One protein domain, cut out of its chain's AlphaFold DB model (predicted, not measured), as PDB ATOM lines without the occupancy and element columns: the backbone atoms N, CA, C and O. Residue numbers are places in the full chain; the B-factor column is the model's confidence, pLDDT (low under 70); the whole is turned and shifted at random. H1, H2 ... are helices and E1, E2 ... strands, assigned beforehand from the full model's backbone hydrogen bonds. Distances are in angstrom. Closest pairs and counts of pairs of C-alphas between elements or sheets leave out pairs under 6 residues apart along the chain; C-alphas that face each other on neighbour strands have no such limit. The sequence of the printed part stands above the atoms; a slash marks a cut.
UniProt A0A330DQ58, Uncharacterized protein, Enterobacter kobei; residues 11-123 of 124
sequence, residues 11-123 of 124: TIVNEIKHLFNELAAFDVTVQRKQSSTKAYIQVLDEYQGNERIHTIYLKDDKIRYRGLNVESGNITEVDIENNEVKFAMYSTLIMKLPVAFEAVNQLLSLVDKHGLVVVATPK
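Overview. This is residues 11 to 123 of the 124 residues of an uncharacterized protein of Enterobacter kobei (UniProt A0A330DQ58). A twisted wall of six strands has three helices over one face and no named helix over the other. H1 covers the E1 edge, H3 slants over E2 and E3, and H2 covers E3 and E4. The printed part has 113 residues with three named helices and six named strands, in the order H1 E1 E2 E3 E4 E5 H2 H3 E6; the mixed sheet runs E1 E6 E2 E3 E4 E5. The class is mixed, in two layers, helices on one face of a sheet; the whole is compact, with a radius of gyration of the C-alphas of 13.1 A and spans of 37 by 31 by 30 A.

Arrangement. Start at E6, residues 116 to 122: it is antiparallel to edge strand E1, residues 26 to 32 (N 29 to O 119, 2.8 A), and parallel to E2, residues 40 to 47 (N 42 to O 118, 2.8 A). From E2 a meander, each strand the antiparallel neighbour of the one before, runs through E3, residues 50 to 59, and E4, residues 62 to 69, to edge strand E5, residues 75 to 78; look for N 43 and O 54, N 55 and O 66, and N 67 and O 76, each pair 2.8 A apart and within hydrogen-bond range. H1, residues 11 to 23, is over E1 and E6 at a height over the sheet of 8.9 A. H3, residues 101 to 113, touches H1 at a shallow tilt of 24 degrees, opposite ways, the closest C-alphas being those of Ile 16 and Leu 107, 6.6 A. H2, residues 84 to 94, is over E3 and E4 on the same face; with residue 101 alone H3 only just touches it, with 3 pairs of C-alphas within 8 A, the closest those of Glu 84 and Phe 101, 6.8 A. In H1, H2 and H3 every O i to N i+4 pair is within hydrogen-bond range.

Along the chain. Find C-alpha 11 at (31.249, -30.490, 48.258), where H1 begins its 18.4 A. E3, the longest strand, spans 27.7 A from C-alpha 50 at (57.072, -31.510, 24.398), and E4 spans 23.4 A. E6 ends at C-alpha 122, (43.955, -34.872, 30.360).

Size, cuts and confidence. The C-alphas farthest apart, of Thr 11 and Ser 72, are 38.7 A apart. The printed part has no cut and no long link. Mean pLDDT of the printed part is 77.4; look for values under 70 in residues 75 to 84 and 96 to 100, among others.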
ATOM      1  N   THR A  11      32.045 -31.339  49.155       87.06
ATOM      2  CA  THR A  11      31.249 -30.490  48.258       87.06
ATOM      3  C   THR A  11      32.129 -29.653  47.328       87.06
ATOM      4  O   THR A  11      31.937 -29.704  46.123       87.06
ATOM      5  N   ILE A  12      33.150 -28.974  47.868       84.12
ATOM      6  CA  ILE A  12      34.058 -28.108  47.091       84.12
ATOM      7  C   ILE A  12      34.888 -28.945  46.117       84.12
ATOM      8  O   ILE A  12      35.068 -28.580  44.962       84.12
ATOM      9  N   VAL A  13      35.393 -30.098  46.569       85.25
ATOM     10  CA  VAL A  13      36.175 -31.000  45.708       85.25
ATOM     11  C   VAL A  13      35.317 -31.543  44.563       85.25
ATOM     12  O   VAL A  13      35.794 -31.628  43.434       85.25
ATOM     13  N   ASN A  14      34.064 -31.905  44.838       87.69
ATOM     14  CA  ASN A  14      33.140 -32.406  43.826       87.69
ATOM     15  C   ASN A  14      32.744 -31.318  42.826       87.69
ATOM     16  O   ASN A  14      32.684 -31.606  41.638       87.69
ATOM     17  N   GLU A  15      32.535 -30.084  43.284       86.44
ATOM     18  CA  GLU A  15      32.249 -28.930  42.426       86.44
ATOM     19  C   GLU A  15      33.418 -28.632  41.476       86.44
ATOM     20  O   GLU A  15      33.216 -28.541  40.270       86.44
ATOM     21  N   ILE A  16      34.660 -28.615  41.984       85.50
ATOM     22  CA  ILE A  16      35.871 -28.487  41.152       85.50
ATOM     23  C   ILE A  16      35.911 -29.584  40.088       85.50
ATOM     24  O   ILE A  16      36.101 -29.302  38.909       85.50
ATOM     25  N   LYS A  17      35.727 -30.845  40.495       85.06
ATOM     26  CA  LYS A  17      35.753 -31.987  39.573       85.06
ATOM     27  C   LYS A  17      34.642 -31.919  38.527       85.06
ATOM     28  O   LYS A  17      34.873 -32.295  37.384       85.06
ATOM     29  N   HIS A  18      33.455 -31.463  38.914       84.50
ATOM     30  CA  HIS A  18      32.325 -31.297  38.011       84.50
ATOM     31  C   HIS A  18      32.616 -30.232  36.951       84.50
ATOM     32  O   HIS A  18      32.542 -30.554  35.770       84.50
ATOM     33  N   LEU A  19      33.059 -29.039  37.365       79.62
ATOM     34  CA  LEU A  19      33.437 -27.957  36.453       79.62
ATOM     35  C   LEU A  19      34.553 -28.388  35.497       79.62
ATOM     36  O   LEU A  19      34.478 -28.130  34.302       79.62
ATOM     37  N   PHE A  20      35.570 -29.106  35.985       78.75
ATOM     38  CA  PHE A  20      36.603 -29.644  35.100       78.75
ATOM     39  C   PHE A  20      36.059 -30.657  34.101       78.75
ATOM     40  O   PHE A  20      36.453 -30.570  32.950       78.75
ATOM     41  N   ASN A  21      35.166 -31.569  34.503       75.25
ATOM     42  CA  ASN A  21      34.546 -32.532  33.587       75.25
ATOM     43  C   ASN A  21      33.660 -31.860  32.524       75.25
ATOM     44  O   ASN A  21      33.579 -32.370  31.410       75.25
ATOM     45  N   GLU A  22      32.993 -30.749  32.854       71.69
ATOM     46  CA  GLU A  22      32.245 -29.944  31.878       71.69
ATOM     47  C   GLU A  22      33.174 -29.243  30.880       71.69
ATOM     48  O   GLU A  22      32.832 -29.109  29.707       71.69
ATOM     49  N   LEU A  23      34.363 -28.830  31.333       71.12
ATOM     50  CA  LEU A  23      35.390 -28.225  30.488       71.12
ATOM     51  C   LEU A  23      36.089 -29.275  29.616       71.12
ATOM     52  O   LEU A  23      36.142 -29.128  28.408       71.12
ATOM     53  N   ALA A  24      36.633 -30.353  30.168       67.31
ATOM     54  CA  ALA A  24      37.122 -31.479  29.376       67.31
ATOM     55  C   ALA A  24      37.265 -32.741  30.233       67.31
ATOM     56  O   ALA A  24      37.196 -32.712  31.459       67.31
ATOM     57  N   ALA A  25      37.523 -33.881  29.598       75.38
ATOM     58  CA  ALA A  25      37.793 -35.121  30.317       75.38
ATOM     59  C   ALA A  25      39.185 -35.084  30.986       75.38
ATOM     60  O   ALA A  25      40.153 -35.623  30.453       75.38
ATOM     61  N   PHE A  26      39.284 -34.451  32.158       78.44
ATOM     62  CA  PHE A  26      40.492 -34.406  32.985       78.44
ATOM     63  C   PHE A  26      40.407 -35.368  34.177       78.44
ATOM     64  O   PHE A  26      39.354 -35.557  34.791       78.44
ATOM     65  N   ASP A  27      41.546 -35.935  34.559       82.00
ATOM     66  CA  ASP A  27      41.792 -36.450  35.898       82.00
ATOM     67  C   ASP A  27      42.234 -35.309  36.810       82.00
ATOM     68  O   ASP A  27      43.242 -34.647  36.574       82.00
ATOM     69  N   VAL A  28      41.452 -35.066  37.864       85.31
ATOM     70  CA  VAL A  28      41.608 -33.887  38.720       85.31
ATOM     71  C   VAL A  28      41.983 -34.285  40.139       85.31
ATOM     72  O   VAL A  28      41.226 -34.958  40.851       85.31
ATOM     73  N   THR A  29      43.129 -33.779  40.580       87.38
ATOM     74  CA  THR A  29      43.623 -33.886  41.950       87.38
ATOM     75  C   THR A  29      43.531 -32.526  42.635       87.38
ATOM     76  O   THR A  29      44.077 -31.540  42.150       87.38
ATOM     77  N   VAL A  30      42.863 -32.470  43.790       86.69
ATOM     78  CA  VAL A  30      42.691 -31.243  44.584       86.69
ATOM     79  C   VAL A  30      43.439 -31.383  45.902       86.69
ATOM     80  O   VAL A  30      43.237 -32.348  46.640       86.69
ATOM     81  N   GLN A  31      44.285 -30.407  46.218       86.94
ATOM     82  CA  GLN A  31      45.119 -30.394  47.416       86.94
ATOM     83  C   GLN A  31      45.011 -29.046  48.137       86.94
ATOM     84  O   GLN A  31      44.745 -28.012  47.526       86.94
ATOM     85  N   ARG A  32      45.229 -29.033  49.460       82.25
ATOM     86  CA  ARG A  32      45.414 -27.769  50.190       82.25
ATOM     87  C   ARG A  32      46.787 -27.199  49.854       82.25
ATOM     88  O   ARG A  32      47.776 -27.929  49.871       82.25
ATOM     89  N   LYS A  33      46.852 -25.887  49.656       80.81
ATOM     90  CA  LYS A  33      48.104 -25.136  49.580       80.81
ATOM     91  C   LYS A  33      48.938 -25.365  50.850       80.81
ATOM     92  O   LYS A  33      48.470 -25.117  51.960       80.81
ATOM     93  N   GLN A  34      50.166 -25.858  50.684       70.81
ATOM     94  CA  GLN A  34      51.080 -26.161  51.799       70.81
ATOM     95  C   GLN A  34      52.096 -25.042  52.085       70.81
ATOM     96  O   GLN A  34      52.696 -25.018  53.156       70.81
ATOM     97  N   SER A  35      52.296 -24.115  51.145       69.94
ATOM     98  CA  SER A  35      53.282 -23.028  51.233       69.94
ATOM     99  C   SER A  35      52.626 -21.659  51.044       69.94
ATOM    100  O   SER A  35      51.414 -21.567  50.906       69.94
ATOM    101  N   SER A  36      53.398 -20.570  51.029       62.50
ATOM    102  CA  SER A  36      52.890 -19.220  50.729       62.50
ATOM    103  C   SER A  36      52.544 -19.000  49.246       62.50
ATOM    104  O   SER A  36      51.955 -17.973  48.911       62.50
ATOM    105  N   THR A  37      52.853 -19.962  48.367       65.94
ATOM    106  CA  THR A  37      52.611 -19.900  46.908       65.94
ATOM    107  C   THR A  37      51.142 -19.679  46.560       65.94
ATOM    108  O   THR A  37      50.274 -20.077  47.313       65.94
ATOM    109  N   LYS A  38      50.802 -19.010  45.459       75.12
ATOM    110  CA  LYS A  38      49.392 -18.698  45.132       75.12
ATOM    111  C   LYS A  38      48.538 -19.962  44.976       75.12
ATOM    112  O   LYS A  38      49.078 -21.030  44.722       75.12
ATOM    113  N   ALA A  39      47.226 -19.842  45.157       81.88
ATOM    114  CA  ALA A  39      46.307 -20.891  44.733       81.88
ATOM    115  C   ALA A  39      46.286 -20.926  43.198       81.88
ATOM    116  O   ALA A  39      46.360 -19.871  42.562       81.88
ATOM    117  N   TYR A  40      46.258 -22.114  42.601       85.00
ATOM    118  CA  TYR A  40      46.363 -22.246  41.151       85.00
ATOM    119  C   TYR A  40      45.757 -23.545  40.642       85.00
ATOM    120  O   TYR A  40      45.572 -24.518  41.377       85.00
ATOM    121  N   ILE A  41      45.515 -23.545  39.340       85.75
ATOM    122  CA  ILE A  41      45.263 -24.727  38.538       85.75
ATOM    123  C   ILE A  41      46.513 -24.993  37.706       85.75
ATOM    124  O   ILE A  41      47.056 -24.074  37.093       85.75
ATOM    125  N   GLN A  42      46.947 -26.244  37.676       88.06
ATOM    126  CA  GLN A  42      47.958 -26.744  36.760       88.06
ATOM    127  C   GLN A  42      47.331 -27.739  35.796       88.06
ATOM    128  O   GLN A  42      46.708 -28.699  36.237       88.06
ATOM    129  N   VAL A  43      47.513 -27.509  34.501       85.69
ATOM    130  CA  VAL A  43      47.180 -28.449  33.432       85.69
ATOM    131  C   VAL A  43      48.486 -28.995  32.869       85.69
ATOM    132  O   VAL A  43      49.346 -28.222  32.444       85.69
ATOM    133  N   LEU A  44      48.642 -30.312  32.916       82.56
ATOM    134  CA  LEU A  44      49.756 -31.027  32.293       82.56
ATOM    135  C   LEU A  44      49.324 -31.415  30.883       82.56
ATOM    136  O   LEU A  44      48.304 -32.076  30.742       82.56
ATOM    137  N   ASP A  45      50.039 -30.993  29.849       77.94
ATOM    138  CA  ASP A  45      49.697 -31.340  28.467       77.94
ATOM    139  C   ASP A  45      50.963 -31.564  27.638       77.94
ATOM    140  O   ASP A  45      52.060 -31.142  28.005       77.94
ATOM    141  N   GLU A  46      50.795 -32.210  26.492       73.38
ATOM    142  CA  GLU A  46      51.821 -32.328  25.472       73.38
ATOM    143  C   GLU A  46      51.493 -31.384  24.307       73.38
ATOM    144  O   GLU A  46      50.437 -31.469  23.662       73.38
ATOM    145  N   TYR A  47      52.421 -30.470  24.019       68.69
ATOM    146  CA  TYR A  47      52.316 -29.557  22.887       68.69
ATOM    147  C   TYR A  47      53.517 -29.732  21.965       68.69
ATOM    148  O   TYR A  47      54.651 -29.440  22.347       68.69
ATOM    149  N   GLN A  48      53.251 -30.164  20.727       69.31
ATOM    150  CA  GLN A  48      54.273 -30.416  19.704       69.31
ATOM    151  C   GLN A  48      55.379 -31.374  20.189       69.31
ATOM    152  O   GLN A  48      56.565 -31.083  20.033       69.31
ATOM    153  N   GLY A  49      55.006 -32.491  20.821       73.56
ATOM    154  CA  GLY A  49      55.968 -33.495  21.289       73.56
ATOM    155  C   GLY A  49      56.691 -33.146  22.588       73.56
ATOM    156  O   GLY A  49      57.522 -33.929  23.022       73.56
ATOM    157  N   ASN A  50      56.418 -31.976  23.179       74.81
ATOM    158  CA  ASN A  50      57.072 -31.510  24.398       74.81
ATOM    159  C   ASN A  50      56.081 -31.485  25.560       74.81
ATOM    160  O   ASN A  50      55.017 -30.859  25.449       74.81
ATOM    161  N   GLU A  51      56.473 -32.049  26.700       81.75
ATOM    162  CA  GLU A  51      55.705 -31.924  27.938       81.75
ATOM    163  C   GLU A  51      55.705 -30.466  28.423       81.75
ATOM    164  O   GLU A  51      56.742 -29.785  28.507       81.75
ATOM    165  N   ARG A  52      54.510 -29.964  28.739       80.94
ATOM    166  CA  ARG A  52      54.302 -28.614  29.249       80.94
ATOM    167  C   ARG A  52      53.439 -28.609  30.495       80.94
ATOM    168  O   ARG A  52      52.432 -29.303  30.601       80.94
ATOM    169  N   ILE A  53      53.817 -27.731  31.418       85.31
ATOM    170  CA  ILE A  53      53.023 -27.415  32.602       85.31
ATOM    171  C   ILE A  53      52.420 -26.032  32.407       85.31
ATOM    172  O   ILE A  53      53.132 -25.024  32.370       85.31
ATOM    173  N   HIS A  54      51.100 -25.975  32.313       85.19
ATOM    174  CA  HIS A  54      50.345 -24.737  32.211       85.19
ATOM    175  C   HIS A  54      49.753 -24.397  33.567       85.19
ATOM    176  O   HIS A  54      48.978 -25.162  34.121       85.19
ATOM    177  N   THR A  55      50.119 -23.250  34.123       86.00
ATOM    178  CA  THR A  55      49.600 -22.770  35.402       86.00
ATOM    179  C   THR A  55      48.707 -21.565  35.165       86.00
ATOM    180  O   THR A  55      49.132 -20.602  34.529       86.00
ATOM    181  N   ILE A  56      47.503 -21.587  35.726       84.56
ATOM    182  CA  ILE A  56      46.572 -20.460  35.732       84.56
ATOM    183  C   ILE A  56      46.160 -20.128  37.168       84.56
ATOM    184  O   ILE A  56      45.927 -21.019  37.986       84.56
ATOM    185  N   TYR A  57      46.144 -18.839  37.505       85.75
ATOM    186  CA  TYR A  57      45.925 -18.367  38.874       85.75
ATOM    187  C   TYR A  57      45.366 -16.942  38.914       85.75
ATOM    188  O   TYR A  57      45.461 -16.209  37.932       85.75
ATOM    189  N   LEU A  58      44.822 -16.528  40.061       84.94
ATOM    190  CA  LEU A  58      44.410 -15.141  40.300       84.94
ATOM    191  C   LEU A  58      45.539 -14.328  40.951       84.94
ATOM    192  O   LEU A  58      46.258 -14.791  41.842       84.94
ATOM    193  N   LYS A  59      45.719 -13.089  40.491       83.88
ATOM    194  CA  LYS A  59      46.586 -12.071  41.095       83.88
ATOM    195  C   LYS A  59      45.882 -10.724  41.007       83.88
ATOM    196  O   LYS A  59      45.731 -10.212  39.901       83.88
ATOM    197  N   ASP A  60      45.527 -10.154  42.155       83.69
ATOM    198  CA  ASP A  60      44.850  -8.853  42.242       83.69
ATOM    199  C   ASP A  60      43.576  -8.833  41.367       83.69
ATOM    200  O   ASP A  60      43.422  -7.976  40.500       83.69
ATOM    201  N   ASP A  61      42.738  -9.872  41.510       77.88
ATOM    202  CA  ASP A  61      41.510 -10.132  40.729       77.88
ATOM    203  C   ASP A  61      41.696 -10.274  39.208       77.88
ATOM    204  O   ASP A  61      40.738 -10.290  38.437       77.88
ATOM    205  N   LYS A  62      42.943 -10.416  38.748       78.44
ATOM    206  CA  LYS A  62      43.273 -10.678  37.346       78.44
ATOM    207  C   LYS A  62      43.726 -12.118  37.182       78.44
ATOM    208  O   LYS A  62      44.604 -12.585  37.912       78.44
ATOM    209  N   ILE A  63      43.168 -12.795  36.184       79.62
ATOM    210  CA  ILE A  63      43.648 -14.102  35.736       79.62
ATOM    211  C   ILE A  63      45.083 -13.939  35.223       79.62
ATOM    212  O   ILE A  63      45.402 -12.963  34.560       79.62
ATOM    213  N   ARG A  64      45.973 -14.865  35.563       80.62
ATOM    214  CA  ARG A  64      47.367 -14.907  35.113       80.62
ATOM    215  C   ARG A  64      47.689 -16.295  34.606       80.62
ATOM    216  O   ARG A  64      47.143 -17.272  35.112       80.62
ATOM    217  N   TYR A  65      48.616 -16.371  33.661       83.00
ATOM    218  CA  TYR A  65      49.051 -17.619  33.059       83.00
ATOM    219  C   TYR A  65      50.577 -17.734  33.066       83.00
ATOM    220  O   TYR A  65      51.311 -16.760  32.908       83.00
ATOM    221  N   ARG A  66      51.067 -18.959  33.238       81.25
ATOM    222  CA  ARG A  66      52.478 -19.301  33.090       81.25
ATOM    223  C   ARG A  66      52.590 -20.673  32.443       81.25
ATOM    224  O   ARG A  66      52.041 -21.637  32.963       81.25
ATOM    225  N   GLY A  67      53.324 -20.760  31.344       81.56
ATOM    226  CA  GLY A  67      53.738 -22.020  30.742       81.56
ATOM    227  C   GLY A  67      55.171 -22.364  31.134       81.56
ATOM    228  O   GLY A  67      56.035 -21.490  31.186       81.56
ATOM    229  N   LEU A  68      55.435 -23.637  31.379       81.75
ATOM    230  CA  LEU A  68      56.775 -24.193  31.532       81.75
ATOM    231  C   LEU A  68      56.942 -25.306  30.501       81.75
ATOM    232  O   LEU A  68      56.111 -26.208  30.447       81.75
ATOM    233  N   ASN A  69      58.005 -25.245  29.702       77.31
ATOM    234  CA  ASN A  69      58.463 -26.392  28.923       77.31
ATOM    235  C   ASN A  69      59.391 -27.229  29.818       77.31
ATOM    236  O   ASN A  69      60.380 -26.703  30.333       77.31
ATOM    237  N   VAL A  70      59.045 -28.501  30.029       77.44
ATOM    238  CA  VAL A  70      59.744 -29.378  30.982       77.44
ATOM    239  C   VAL A  70      61.144 -29.737  30.489       77.44
ATOM    240  O   VAL A  70      62.094 -29.696  31.265       77.44
ATOM    241  N   GLU A  71      61.291 -30.017  29.196       78.31
ATOM    242  CA  GLU A  71      62.549 -30.470  28.590       78.31
ATOM    243  C   GLU A  71      63.634 -29.391  28.595       78.31
ATOM    244  O   GLU A  71      64.789 -29.646  28.926       78.31
ATOM    245  N   SER A  72      63.261 -28.163  28.239       76.75
ATOM    246  CA  SER A  72      64.195 -27.035  28.157       76.75
ATOM    247  C   SER A  72      64.326 -26.253  29.464       76.75
ATOM    248  O   SER A  72      65.205 -25.402  29.580       76.75
ATOM    249  N   GLY A  73      63.427 -26.473  30.429       68.44
ATOM    250  CA  GLY A  73      63.319 -25.660  31.644       68.44
ATOM    251  C   GLY A  73      62.884 -24.210  31.389       68.44
ATOM    252  O   GLY A  73      62.853 -23.400  32.318       68.44
ATOM    253  N   ASN A  74      62.541 -23.859  30.144       73.06
ATOM    254  CA  ASN A  74      62.162 -22.504  29.777       73.06
ATOM    255  C   ASN A  74      60.771 -22.172  30.318       73.06
ATOM    256  O   ASN A  74      59.764 -22.789  29.955       73.06
ATOM    257  N   ILE A  75      60.715 -21.137  31.154       68.50
ATOM    258  CA  ILE A  75      59.467 -20.567  31.653       68.50
ATOM    259  C   ILE A  75      59.016 -19.488  30.673       68.50
ATOM    260  O   ILE A  75      59.680 -18.470  30.503       68.50
ATOM    261  N   THR A  76      57.858 -19.694  30.057       65.50
ATOM    262  CA  THR A  76      57.135 -18.634  29.356       65.50
ATOM    263  C   THR A  76      56.051 -18.113  30.291       65.50
ATOM    264  O   THR A  76      54.970 -18.690  30.403       65.50
ATOM    265  N   GLU A  77      56.331 -17.025  30.997       59.66
ATOM    266  CA  GLU A  77      55.297 -16.316  31.744       59.66
ATOM    267  C   GLU A  77      54.629 -15.312  30.816       59.66
ATOM    268  O   GLU A  77      55.285 -14.408  30.303       59.66
ATOM    269  N   VAL A  78      53.330 -15.493  30.575       59.41
ATOM    270  CA  VAL A  78      52.547 -14.501  29.845       59.41
ATOM    271  C   VAL A  78      51.440 -14.019  30.743       59.41
ATOM    272  O   VAL A  78      50.512 -14.749  31.092       59.41
ATOM    273  N   ASP A  79      51.530 -12.744  31.083       56.28
ATOM    274  CA  ASP A  79      50.433 -12.028  31.687       56.28
ATOM    275  C   ASP A  79      49.268 -11.975  30.697       56.28
ATOM    276  O   ASP A  79      49.223 -11.147  29.784       56.28
ATOM    277  N   ILE A  80      48.293 -12.865  30.887       58.91
ATOM    278  CA  ILE A  80      46.957 -12.660  30.343       58.91
ATOM    279  C   ILE A  80      46.379 -11.507  31.155       58.91
ATOM    280  O   ILE A  80      45.755 -11.703  32.186       58.91
ATOM    281  N   GLU A  81      46.647 -10.266  30.749       54.47
ATOM    282  CA  GLU A  81      45.816  -9.139  31.184       54.47
ATOM    283  C   GLU A  81      44.350  -9.549  31.043       54.47
ATOM    284  O   GLU A  81      44.043 -10.287  30.110       54.47
ATOM    285  N   ASN A  82      43.474  -9.110  31.953       59.75
ATOM    286  CA  ASN A  82      42.056  -9.479  31.962       59.75
ATOM    287  C   ASN A  82      41.383  -9.117  30.621       59.75
ATOM    288  O   ASN A  82      40.883  -8.012  30.431       59.75
ATOM    289  N   ASN A  83      41.482 -10.036  29.669       66.31
ATOM    290  CA  ASN A  83      41.180  -9.875  28.264       66.31
ATOM    291  C   ASN A  83      40.735 -11.252  27.782       66.31
ATOM    292  O   ASN A  83      41.532 -12.182  27.647       66.31
ATOM    293  N   GLU A  84      39.436 -11.356  27.556       68.19
ATOM    294  CA  GLU A  84      38.744 -12.582  27.182       68.19
ATOM    295  C   GLU A  84      39.315 -13.219  25.906       68.19
ATOM    296  O   GLU A  84      39.434 -14.438  25.828       68.19
ATOM    297  N   VAL A  85      39.774 -12.408  24.946       71.69
ATOM    298  CA  VAL A  85      40.387 -12.890  23.698       71.69
ATOM    299  C   VAL A  85      41.738 -13.548  23.974       71.69
ATOM    300  O   VAL A  85      41.994 -14.658  23.507       71.69
ATOM    301  N   LYS A  86      42.600 -12.899  24.770       71.75
ATOM    302  CA  LYS A  86      43.885 -13.494  25.177       71.75
ATOM    303  C   LYS A  86      43.642 -14.766  25.984       71.75
ATOM    304  O   LYS A  86      44.291 -15.775  25.725       71.75
ATOM    305  N   PHE A  87      42.685 -14.744  26.912       73.31
ATOM    306  CA  PHE A  87      42.308 -15.937  27.657       73.31
ATOM    307  C   PHE A  87      41.881 -17.069  26.723       73.31
ATOM    308  O   PHE A  87      42.445 -18.148  26.829       73.31
ATOM    309  N   ALA A  88      40.972 -16.817  25.776       73.19
ATOM    310  CA  ALA A  88      40.508 -17.822  24.826       73.19
ATOM    311  C   ALA A  88      41.663 -18.398  23.995       73.19
ATOM    312  O   ALA A  88      41.717 -19.608  23.785       73.19
ATOM    313  N   MET A  89      42.632 -17.576  23.575       73.38
ATOM    314  CA  MET A  89      43.823 -18.065  22.874       73.38
ATOM    315  C   MET A  89      44.650 -19.018  23.746       73.38
ATOM    316  O   MET A  89      44.965 -20.123  23.312       73.38
ATOM    317  N   TYR A  90      44.991 -18.636  24.978       73.56
ATOM    318  CA  TYR A  90      45.796 -19.493  25.856       73.56
ATOM    319  C   TYR A  90      45.015 -20.705  26.373       73.56
ATOM    320  O   TYR A  90      45.573 -21.791  26.496       73.56
ATOM    321  N   SER A  91      43.724 -20.564  26.656       71.88
ATOM    322  CA  SER A  91      42.909 -21.670  27.143       71.88
ATOM    323  C   SER A  91      42.675 -22.701  26.049       71.88
ATOM    324  O   SER A  91      42.890 -23.878  26.302       71.88
ATOM    325  N   THR A  92      42.327 -22.280  24.833       69.25
ATOM    326  CA  THR A  92      41.915 -23.214  23.772       69.25
ATOM    327  C   THR A  92      43.059 -23.706  22.903       69.25
ATOM    328  O   THR A  92      43.102 -24.889  22.584       69.25
ATOM    329  N   LEU A  93      44.008 -22.839  22.539       65.62
ATOM    330  CA  LEU A  93      45.108 -23.219  21.649       65.62
ATOM    331  C   LEU A  93      46.280 -23.827  22.413       65.62
ATOM    332  O   LEU A  93      46.994 -24.661  21.866       65.62
ATOM    333  N   ILE A  94      46.498 -23.384  23.657       67.12
ATOM    334  CA  ILE A  94      47.673 -23.776  24.441       67.12
ATOM    335  C   ILE A  94      47.320 -24.835  25.488       67.12
ATOM    336  O   ILE A  94      48.013 -25.837  25.558       67.12
ATOM    337  N   MET A  95      46.249 -24.643  26.266       70.31
ATOM    338  CA  MET A  95      45.822 -25.598  27.307       70.31
ATOM    339  C   MET A  95      44.746 -26.594  26.841       70.31
ATOM    340  O   MET A  95      44.326 -27.434  27.633       70.31
ATOM    341  N   LYS A  96      44.258 -26.469  25.597       69.94
ATOM    342  CA  LYS A  96      43.172 -27.285  25.013       69.94
ATOM    343  C   LYS A  96      41.871 -27.326  25.840       69.94
ATOM    344  O   LYS A  96      41.067 -28.242  25.699       69.94
ATOM    345  N   LEU A  97      41.626 -26.322  26.680       68.38
ATOM    346  CA  LEU A  97      40.348 -26.107  27.360       68.38
ATOM    347  C   LEU A  97      39.357 -25.470  26.375       68.38
ATOM    348  O   LEU A  97      39.727 -24.482  25.743       68.38
ATOM    349  N   PRO A  98      38.107 -25.942  26.238       63.94
ATOM    350  CA  PRO A  98      37.113 -25.231  25.440       63.94
ATOM    351  C   PRO A  98      36.853 -23.830  26.005       63.94
ATOM    352  O   PRO A  98      37.072 -23.561  27.189       63.94
ATOM    353  N   VAL A  99      36.418 -22.910  25.135       61.16
ATOM    354  CA  VAL A  99      36.160 -21.509  25.503       61.16
ATOM    355  C   VAL A  99      35.054 -21.459  26.559       61.16
ATOM    356  O   VAL A  99      33.878 -21.587  26.238       61.16
ATOM    357  N   ALA A 100      35.433 -21.253  27.816       69.19
ATOM    358  CA  ALA A 100      34.504 -21.085  28.928       69.19
ATOM    359  C   ALA A 100      35.130 -20.177  29.998       69.19
ATOM    360  O   ALA A 100      35.399 -20.591  31.126       69.19
ATOM    361  N   PHE A 101      35.414 -18.928  29.609       73.38
ATOM    362  CA  PHE A 101      36.044 -17.916  30.468       73.38
ATOM    363  C   PHE A 101      35.344 -17.786  31.824       73.38
ATOM    364  O   PHE A 101      36.004 -17.821  32.860       73.38
ATOM    365  N   GLU A 102      34.012 -17.706  31.829       76.00
ATOM    366  CA  GLU A 102      33.230 -17.579  33.060       76.00
ATOM    367  C   GLU A 102      33.373 -18.799  33.976       76.00
ATOM    368  O   GLU A 102      33.610 -18.632  35.172       76.00
ATOM    369  N   ALA A 103      33.310 -20.016  33.427       77.00
ATOM    370  CA  ALA A 103      33.468 -21.248  34.201       77.00
ATOM    371  C   ALA A 103      34.875 -21.354  34.808       77.00
ATOM    372  O   ALA A 103      35.033 -21.690  35.981       77.00
ATOM    373  N   VAL A 104      35.909 -20.991  34.042       79.06
ATOM    374  CA  VAL A 104      37.288 -20.967  34.548       79.06
ATOM    375  C   VAL A 104      37.477 -19.870  35.595       79.06
ATOM    376  O   VAL A 104      38.154 -20.096  36.594       79.06
ATOM    377  N   ASN A 105      36.851 -18.705  35.434       80.31
ATOM    378  CA  ASN A 105      36.910 -17.638  36.429       80.31
ATOM    379  C   ASN A 105      36.214 -18.030  37.748       80.31
ATOM    380  O   ASN A 105      36.750 -17.794  38.834       80.31
ATOM    381  N   GLN A 106      35.049 -18.680  37.670       82.69
ATOM    382  CA  GLN A 106      34.352 -19.241  38.835       82.69
ATOM    383  C   GLN A 106      35.215 -20.290  39.546       82.69
ATOM    384  O   GLN A 106      35.411 -20.225  40.761       82.69
ATOM    385  N   LEU A 107      35.804 -21.207  38.778       84.56
ATOM    386  CA  LEU A 107      36.699 -22.238  39.284       84.56
ATOM    387  C   LEU A 107      37.929 -21.636  39.979       84.56
ATOM    388  O   LEU A 107      38.273 -22.037  41.090       84.56
ATOM    389  N   LEU A 108      38.569 -20.639  39.364       85.81
ATOM    390  CA  LEU A 108      39.706 -19.923  39.941       85.81
ATOM    391  C   LEU A 108      39.333 -19.190  41.232       85.81
ATOM    392  O   LEU A 108      40.103 -19.226  42.190       85.81
ATOM    393  N   SER A 109      38.148 -18.583  41.285       85.75
ATOM    394  CA  SER A 109      37.642 -17.906  42.485       85.75
ATOM    395  C   SER A 109      37.428 -18.889  43.637       85.75
ATOM    396  O   SER A 109      37.783 -18.601  44.779       85.75
ATOM    397  N   LEU A 110      36.888 -20.075  43.348       87.38
ATOM    398  CA  LEU A 110      36.711 -21.149  44.326       87.38
ATOM    399  C   LEU A 110      38.068 -21.670  44.830       87.38
ATOM    400  O   LEU A 110      38.272 -21.837  46.035       87.38
ATOM    401  N   VAL A 111      39.011 -21.893  43.914       87.19
ATOM    402  CA  VAL A 111      40.373 -22.344  44.220       87.19
ATOM    403  C   VAL A 111      41.110 -21.328  45.095       87.19
ATOM    404  O   VAL A 111      41.703 -21.719  46.104       87.19
ATOM    405  N   ASP A 112      41.025 -20.036  44.774       87.94
ATOM    406  CA  ASP A 112      41.667 -18.965  45.539       87.94
ATOM    407  C   ASP A 112      41.037 -18.775  46.923       87.94
ATOM    408  O   ASP A 112      41.733 -18.883  47.938       87.94
ATOM    409  N   LYS A 113      39.705 -18.645  46.985       87.19
ATOM    410  CA  LYS A 113      38.938 -18.504  48.235       87.19
ATOM    411  C   LYS A 113      39.249 -19.603  49.249       87.19
ATOM    412  O   LYS A 113      39.235 -19.363  50.458       87.19
ATOM    413  N   HIS A 114      39.502 -20.821  48.772       86.50
ATOM    414  CA  HIS A 114      39.763 -21.981  49.620       86.50
ATOM    415  C   HIS A 114      41.250 -22.341  49.753       86.50
ATOM    416  O   HIS A 114      41.571 -23.307  50.454       86.50
ATOM    417  N   GLY A 115      42.154 -21.569  49.140       85.81
ATOM    418  CA  GLY A 115      43.596 -21.802  49.195       85.81
ATOM    419  C   GLY A 115      43.973 -23.183  48.658       85.81
ATOM    420  O   GLY A 115      44.651 -23.955  49.342       85.81
ATOM    421  N   LEU A 116      43.477 -23.523  47.471       87.25
ATOM    422  CA  LEU A 116      43.642 -24.840  46.866       87.25
ATOM    423  C   LEU A 116      44.708 -24.835  45.774       87.25
ATOM    424  O   LEU A 116      44.998 -23.825  45.138       87.25
ATOM    425  N   VAL A 117      45.282 -26.008  45.563       88.94
ATOM    426  CA  VAL A 117      46.057 -26.336  44.375       88.94
ATOM    427  C   VAL A 117      45.304 -27.437  43.657       88.94
ATOM    428  O   VAL A 117      44.975 -28.462  44.262       88.94
ATOM    429  N   VAL A 118      45.008 -27.215  42.383       86.94
ATOM    430  CA  VAL A 118      44.340 -28.197  41.536       86.94
ATOM    431  C   VAL A 118      45.287 -28.603  40.424       86.94
ATOM    432  O   VAL A 118      45.806 -27.751  39.715       86.94
ATOM    433  N   VAL A 119      45.509 -29.902  40.274       87.38
ATOM    434  CA  VAL A 119      46.259 -30.474  39.157       87.38
ATOM    435  C   VAL A 119      45.272 -31.244  38.296       87.38
ATOM    436  O   VAL A 119      44.560 -32.110  38.806       87.38
ATOM    437  N   ALA A 120      45.210 -30.894  37.020       85.44
ATOM    438  CA  ALA A 120      44.377 -31.514  36.011       85.44
ATOM    439  C   ALA A 120      45.277 -32.148  34.944       85.44
ATOM    440  O   ALA A 120      46.113 -31.474  34.341       85.44
ATOM    441  N   THR A 121      45.094 -33.441  34.709       81.62
ATOM    442  CA  THR A 121      45.793 -34.189  33.661       81.62
ATOM    443  C   THR A 121      44.754 -34.669  32.654       81.62
ATOM    444  O   THR A 121      43.761 -35.265  33.069       81.62
ATOM    445  N   PRO A 122      44.889 -34.378  31.355       74.94
ATOM    446  CA  PRO A 122      43.955 -34.872  30.360       74.94
ATOM    447  C   PRO A 122      43.940 -36.405  30.316       74.94
ATOM    448  O   PRO A 122      44.971 -37.038  30.517       74.94
ATOM    449  N   LYS A 123      42.778 -37.000  30.032       72.50
ATOM    450  CA  LYS A 123      42.584 -38.463  29.964       72.50
ATOM    451  C   LYS A 123      42.949 -39.102  28.613       72.50
ATOM    452  O   LYS A 123      42.473 -40.203  28.338       72.50
TER     453      LYS A 123